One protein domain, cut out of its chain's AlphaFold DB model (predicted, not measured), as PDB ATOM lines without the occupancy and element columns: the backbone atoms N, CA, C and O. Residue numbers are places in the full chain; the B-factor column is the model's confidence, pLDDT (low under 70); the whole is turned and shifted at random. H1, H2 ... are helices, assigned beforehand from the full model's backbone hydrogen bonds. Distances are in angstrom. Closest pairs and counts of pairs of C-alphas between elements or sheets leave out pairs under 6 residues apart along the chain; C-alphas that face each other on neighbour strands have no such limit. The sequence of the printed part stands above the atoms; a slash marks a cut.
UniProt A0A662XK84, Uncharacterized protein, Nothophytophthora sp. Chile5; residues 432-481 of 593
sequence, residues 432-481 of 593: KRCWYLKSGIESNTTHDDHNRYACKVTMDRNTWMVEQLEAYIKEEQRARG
ATOM      1  N   LYS A 432      17.855 -20.151 -38.392       86.94
ATOM      2  CA  LYS A 432      18.686 -19.539 -37.325       86.94
ATOM      3  C   LYS A 432      19.968 -20.333 -36.979       86.94
ATOM      4  O   LYS A 432      20.798 -19.858 -36.216       86.94
ATOM      5  N   ARG A 433      20.148 -21.550 -37.514       83.44
ATOM      6  CA  ARG A 433      21.370 -22.375 -37.388       83.44
ATOM      7  C   ARG A 433      22.063 -22.619 -38.738       83.44
ATOM      8  O   ARG A 433      22.961 -23.453 -38.822       83.44
ATOM      9  N   CYS A 434      21.653 -21.927 -39.801       88.62
ATOM     10  CA  CYS A 434      22.207 -22.103 -41.139       88.62
ATOM     11  C   CYS A 434      23.541 -21.367 -41.299       88.62
ATOM     12  O   CYS A 434      23.602 -20.139 -41.234       88.62
ATOM     13  N   TRP A 435      24.603 -22.123 -41.584       89.69
ATOM     14  CA  TRP A 435      25.937 -21.571 -41.835       89.69
ATOM     15  C   TRP A 435      25.954 -20.585 -43.016       89.69
ATOM     16  O   TRP A 435      26.521 -19.501 -42.897       89.69
ATOM     17  N   TYR A 436      25.254 -20.904 -44.114       88.44
ATOM     18  CA  TYR A 436      25.155 -20.018 -45.280       88.44
ATOM     19  C   TYR A 436      24.454 -18.689 -44.956       88.44
ATOM     20  O   TYR A 436      24.861 -17.652 -45.473       88.44
ATOM     21  N   LEU A 437      23.429 -18.699 -44.089       89.69
ATOM     22  CA  LEU A 437      22.753 -17.469 -43.658       89.69
ATOM     23  C   LEU A 437      23.683 -16.625 -42.785       89.69
ATOM     24  O   LEU A 437      23.844 -15.436 -43.039       89.69
ATOM     25  N   LYS A 438      24.350 -17.244 -41.805       88.69
ATOM     26  CA  LYS A 438      25.320 -16.557 -40.943       88.69
ATOM     27  C   LYS A 438      26.443 -15.904 -41.763       88.69
ATOM     28  O   LYS A 438      26.708 -14.720 -41.574       88.69
ATOM     29  N   SER A 439      27.026 -16.633 -42.717       87.31
ATOM     30  CA  SER A 439      28.057 -16.114 -43.629       87.31
ATOM     31  C   SER A 439      27.528 -14.993 -44.542       87.31
ATOM     32  O   SER A 439      28.209 -13.986 -44.750       87.31
ATOM     33  N   GLY A 440      26.282 -15.102 -45.021       85.62
ATOM     34  CA  GLY A 440      25.606 -14.032 -45.760       85.62
ATOM     35  C   GLY A 440      25.427 -12.753 -44.932       85.62
ATOM     36  O   GLY A 440      25.653 -11.659 -45.441       85.62
ATOM     37  N   ILE A 441      25.069 -12.872 -43.647       88.69
ATOM     38  CA  ILE A 441      24.923 -11.730 -42.721       88.69
ATOM     39  C   ILE A 441      26.294 -11.119 -42.380       88.69
ATOM     40  O   ILE A 441      26.407  -9.911 -42.207       88.69
ATOM     41  N   GLU A 442      27.351 -11.933 -42.306       86.94
ATOM     42  CA  GLU A 442      28.730 -11.474 -42.067       86.94
ATOM     43  C   GLU A 442      29.329 -10.725 -43.267       86.94
ATOM     44  O   GLU A 442      30.101  -9.788 -43.078       86.94
ATOM     45  N   SER A 443      28.939 -11.097 -44.487       85.12
ATOM     46  CA  SER A 443      29.389 -10.471 -45.740       85.12
ATOM     47  C   SER A 443      28.424  -9.418 -46.309       85.12
ATOM     48  O   SER A 443      28.740  -8.791 -47.314       85.12
ATOM     49  N   ASN A 444      27.253  -9.220 -45.688       83.38
ATOM     50  CA  ASN A 444      26.110  -8.457 -46.218       83.38
ATOM     51  C   ASN A 444      25.597  -8.922 -47.605       83.38
ATOM     52  O   ASN A 444      24.879  -8.186 -48.275       83.38
ATOM     53  N   THR A 445      25.889 -10.161 -48.016       85.56
ATOM     54  CA  THR A 445      25.440 -10.752 -49.297       85.56
ATOM     55  C   THR A 445      24.096 -11.488 -49.198       85.56
ATOM     56  O   THR A 445      23.716 -12.223 -50.111       85.56
ATOM     57  N   THR A 446      23.340 -11.309 -48.106       84.38
ATOM     58  CA  THR A 446      22.019 -11.946 -47.928       84.38
ATOM     59  C   THR A 446      20.993 -11.539 -48.978       84.38
ATOM     60  O   THR A 446      20.099 -12.330 -49.247       84.38
ATOM     61  N   HIS A 447      21.102 -10.347 -49.568       87.19
ATOM     62  CA  HIS A 447      20.159  -9.819 -50.566       87.19
ATOM     63  C   HIS A 447      20.789  -9.674 -51.965       87.19
ATOM     64  O   HIS A 447      20.205  -9.038 -52.832       87.19
ATOM     65  N   ASP A 448      21.979 -10.241 -52.185       81.31
ATOM     66  CA  ASP A 448      22.644 -10.242 -53.492       81.31
ATOM     67  C   ASP A 448      21.886 -11.161 -54.465       81.31
ATOM     68  O   ASP A 448      21.775 -12.362 -54.225       81.31
ATOM     69  N   ASP A 449      21.367 -10.608 -55.563       75.31
ATOM     70  CA  ASP A 449      20.589 -11.347 -56.560       75.31
ATOM     71  C   ASP A 449      21.375 -12.458 -57.272       75.31
ATOM     72  O   ASP A 449      20.753 -13.408 -57.760       75.31
ATOM     73  N   HIS A 450      22.711 -12.377 -57.294       72.00
ATOM     74  CA  HIS A 450      23.600 -13.407 -57.837       72.00
ATOM     75  C   HIS A 450      23.866 -14.552 -56.843       72.00
ATOM     76  O   HIS A 450      24.406 -15.596 -57.216       72.00
ATOM     77  N   ASN A 451      23.480 -14.395 -55.574       75.56
ATOM     78  CA  ASN A 451      23.633 -15.424 -54.554       75.56
ATOM     79  C   ASN A 451      22.524 -16.482 -54.687       75.56
ATOM     80  O   ASN A 451      21.336 -16.178 -54.578       75.56
ATOM     81  N   ARG A 452      22.903 -17.763 -54.818       70.94
ATOM     82  CA  ARG A 452      21.976 -18.917 -54.880       70.94
ATOM     83  C   ARG A 452      20.943 -18.939 -53.741       70.94
ATOM     84  O   ARG A 452      19.877 -19.533 -53.894       70.94
ATOM     85  N   TYR A 453      21.245 -18.310 -52.605       80.44
ATOM     86  CA  TYR A 453      20.380 -18.273 -51.425       80.44
ATOM     87  C   TYR A 453      19.815 -16.879 -51.098       80.44
ATOM     88  O   TYR A 453      19.328 -16.686 -49.989       80.44
ATOM     89  N   ALA A 454      19.831 -15.939 -52.056       82.75
ATOM     90  CA  ALA A 454      19.303 -14.577 -51.916       82.75
ATOM     91  C   ALA A 454      17.961 -14.519 -51.163       82.75
ATOM     92  O   ALA A 454      17.020 -15.245 -51.501       82.75
ATOM     93  N   CYS A 455      17.864 -13.630 -50.175       85.38
ATOM     94  CA  CYS A 455      16.722 -13.401 -49.291       85.38
ATOM     95  C   CYS A 455      15.607 -12.615 -50.003       85.38
ATOM     96  O   CYS A 455      15.238 -11.514 -49.611       85.38
ATOM     97  N   LYS A 456      15.093 -13.207 -51.080       84.50
ATOM     98  CA  LYS A 456      13.971 -12.722 -51.885       84.50
ATOM     99  C   LYS A 456      12.906 -13.803 -52.030       84.50
ATOM    100  O   LYS A 456      13.174 -14.992 -51.807       84.50
ATOM    101  N   VAL A 457      11.707 -13.375 -52.415       84.00
ATOM    102  CA  VAL A 457      10.586 -14.268 -52.719       84.00
ATOM    103  C   VAL A 457      10.916 -15.044 -53.993       84.00
ATOM    104  O   VAL A 457      11.324 -14.459 -54.995       84.00
ATOM    105  N   THR A 458      10.765 -16.364 -53.953       79.75
ATOM    106  CA  THR A 458      10.973 -17.269 -55.095       79.75
ATOM    107  C   THR A 458       9.872 -18.330 -55.113       79.75
ATOM    108  O   THR A 458       9.094 -18.430 -54.163       79.75
ATOM    109  N   MET A 459       9.802 -19.166 -56.156       70.56
ATOM    110  CA  MET A 459       8.840 -20.281 -56.182       70.56
ATOM    111  C   MET A 459       8.991 -21.238 -54.986       70.56
ATOM    112  O   MET A 459       7.994 -21.769 -54.507       70.56
ATOM    113  N   ASP A 460      10.213 -21.413 -54.473       75.31
ATOM    114  CA  ASP A 460      10.495 -22.260 -53.307       75.31
ATOM    115  C   ASP A 460      10.337 -21.526 -51.958       75.31
ATOM    116  O   ASP A 460      10.390 -22.160 -50.904       75.31
ATOM    117  N   ARG A 461      10.213 -20.189 -51.957       81.44
ATOM    118  CA  ARG A 461      10.347 -19.354 -50.752       81.44
ATOM    119  C   ARG A 461       9.326 -18.215 -50.745       81.44
ATOM    120  O   ARG A 461       9.503 -17.199 -51.414       81.44
ATOM    121  N   ASN A 462       8.251 -18.390 -49.977       78.50
ATOM    122  CA  ASN A 462       7.128 -17.448 -49.927       78.50
ATOM    123  C   ASN A 462       7.441 -16.152 -49.141       78.50
ATOM    124  O   ASN A 462       8.461 -16.068 -48.456       78.50
ATOM    125  N   THR A 463       6.553 -15.151 -49.230       80.94
ATOM    126  CA  THR A 463       6.703 -13.845 -48.552       80.94
ATOM    127  C   THR A 463       6.975 -14.001 -47.059       80.94
ATOM    128  O   THR A 463       7.983 -13.500 -46.581       80.94
ATOM    129  N   TRP A 464       6.180 -14.808 -46.354       84.94
ATOM    130  CA  TRP A 464       6.345 -15.042 -44.919       84.94
ATOM    131  C   TRP A 464       7.707 -15.655 -44.558       84.94
ATOM    132  O   TRP A 464       8.333 -15.244 -43.585       84.94
ATOM    133  N   MET A 465       8.225 -16.601 -45.350       84.69
ATOM    134  CA  MET A 465       9.578 -17.138 -45.145       84.69
ATOM    135  C   MET A 465      10.652 -16.052 -45.299       84.69
ATOM    136  O   MET A 465      11.631 -16.056 -44.555       84.69
ATOM    137  N   VAL A 466      10.467 -15.120 -46.239       87.81
ATOM    138  CA  VAL A 466      11.356 -13.965 -46.434       87.81
ATOM    139  C   VAL A 466      11.200 -12.961 -45.292       87.81
ATOM    140  O   VAL A 466      12.209 -12.541 -44.745       87.81
ATOM    141  N   GLU A 467       9.984 -12.672 -44.830       87.12
ATOM    142  CA  GLU A 467       9.709 -11.831 -43.655       87.12
ATOM    143  C   GLU A 467      10.380 -12.390 -42.385       87.12
ATOM    144  O   GLU A 467      10.985 -11.634 -41.624       87.12
ATOM    145  N   GLN A 468      10.342 -13.712 -42.166       86.12
ATOM    146  CA  GLN A 468      11.031 -14.371 -41.045       86.12
ATOM    147  C   GLN A 468      12.562 -14.305 -41.166       86.12
ATOM    148  O   GLN A 468      13.255 -14.106 -40.164       86.12
ATOM    149  N   LEU A 469      13.100 -14.454 -42.382       91.38
ATOM    150  CA  LEU A 469      14.529 -14.282 -42.645       91.38
ATOM    151  C   LEU A 469      14.952 -12.825 -42.437       91.38
ATOM    152  O   LEU A 469      15.900 -12.580 -41.701       91.38
ATOM    153  N   GLU A 470      14.228 -11.861 -43.003       91.31
ATOM    154  CA  GLU A 470      14.455 -10.426 -42.829       91.31
ATOM    155  C   GLU A 470      14.381 -10.008 -41.360       91.31
ATOM    156  O   GLU A 470      15.250  -9.272 -40.897       91.31
ATOM    157  N   ALA A 471      13.378 -10.472 -40.610       90.00
ATOM    158  CA  ALA A 471      13.245 -10.179 -39.187       90.00
ATOM    159  C   ALA A 471      14.471 -10.667 -38.401       90.00
ATOM    160  O   ALA A 471      15.016  -9.914 -37.591       90.00
ATOM    161  N   TYR A 472      14.956 -11.880 -38.689       91.50
ATOM    162  CA  TYR A 472      16.152 -12.436 -38.057       91.50
ATOM    163  C   TYR A 472      17.460 -11.778 -38.539       91.50
ATOM    164  O   TYR A 472      18.356 -11.540 -37.733       91.50
ATOM    165  N   ILE A 473      17.572 -11.398 -39.816       90.94
ATOM    166  CA  ILE A 473      18.712 -10.626 -40.342       90.94
ATOM    167  C   ILE A 473      18.776  -9.257 -39.651       90.94
ATOM    168  O   ILE A 473      19.842  -8.853 -39.190       90.94
ATOM    169  N   LYS A 474      17.634  -8.570 -39.505       89.50
ATOM    170  CA  LYS A 474      17.514  -7.286 -38.793       89.50
ATOM    171  C   LYS A 474      17.780  -7.441 -37.288       89.50
ATOM    172  O   LYS A 474      18.349  -6.537 -36.682       89.50
ATOM    173  N   GLU A 475      17.412  -8.572 -36.682       90.25
ATOM    174  CA  GLU A 475      17.741  -8.945 -35.294       90.25
ATOM    175  C   GLU A 475      19.261  -9.127 -35.100       90.25
ATOM    176  O   GLU A 475      19.853  -8.448 -34.260       90.25
ATOM    177  N   GLU A 476      19.911  -9.948 -35.928       88.62
ATOM    178  CA  GLU A 476      21.367 -10.166 -35.929       88.62
ATOM    179  C   GLU A 476      22.151  -8.876 -36.200       88.62
ATOM    180  O   GLU A 476      23.103  -8.563 -35.484       88.62
ATOM    181  N   GLN A 477      21.759  -8.094 -37.211       84.88
ATOM    182  CA  GLN A 477      22.411  -6.823 -37.539       84.88
ATOM    183  C   GLN A 477      22.256  -5.796 -36.406       84.88
ATOM    184  O   GLN A 477      23.214  -5.083 -36.105       84.88
ATOM    185  N   ARG A 478      21.106  -5.762 -35.715       86.31
ATOM    186  CA  ARG A 478      20.902  -4.929 -34.516       86.31
ATOM    187  C   ARG A 478      21.796  -5.379 -33.358       86.31
ATOM    188  O   ARG A 478      22.465  -4.539 -32.762       86.31
ATOM    189  N   ALA A 479      21.858  -6.681 -33.073       82.38
ATOM    190  CA  ALA A 479      22.721  -7.234 -32.025       82.38
ATOM    191  C   ALA A 479      24.210  -6.930 -32.286       82.38
ATOM    192  O   ALA A 479      24.929  -6.502 -31.387       82.38
ATOM    193  N   ARG A 480      24.658  -7.055 -33.542       75.69
ATOM    194  CA  ARG A 480      26.022  -6.698 -33.973       75.69
ATOM    195  C   ARG A 480      26.277  -5.189 -33.894       75.69
ATOM    196  O   ARG A 480      27.359  -4.780 -33.483       75.69
ATOM    197  N   GLY A 481      25.283  -4.362 -34.227       66.25
ATOM    198  CA  GLY A 481      25.343  -2.905 -34.073       66.25
ATOM    199  C   GLY A 481      25.557  -2.467 -32.621       66.25
ATOM    200  O   GLY A 481      26.382  -1.596 -32.363       66.25
TER     201      GLY A 481
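This is residues 432 to 481 of the 593 residues of an uncharacterized protein of Nothophytophthora sp. Chile5 (UniProt A0A662XK84). A short helix, H1, is set steeply to one side of a long helix, H2, which runs along the longest axis, and a winding loop, residues 444 to 462, joins them. Residues 459 to 464 stick out. The printed part has 50 residues with two named helices, H1 then H2, and no named strand; the class is all helix. It is compact, with a radius of gyration of the C-alphas of 10.4 A, and spans 32 by 21 by 17 A, only just elongated.

H1, residues 435 to 443, and H2, residues 463 to 481, only just touch, with 3 pairs of C-alphas within 8 A. H2 touches H1 with residues 473 to 477 alone. The closest C-alphas, of Ile 441 and Ile 473, are 6.7 A apart. The helices run the same way at a steep tilt of 55 degrees. In H1 and H2 every O i to N i+4 pair is within hydrogen-bond range.

H1 begins at C-alpha 435 (25.937, -21.571, -41.835) and is 12.3 A long. H2 measures 26.0 A and ends at C-alpha 481 (25.343, -2.905, -34.073).

The C-alphas farthest apart, of Met 459 and Gly 481, are 32.6 A apart. The link is long, and the printed part has no cut. Only residue 481 has pLDDT under 70.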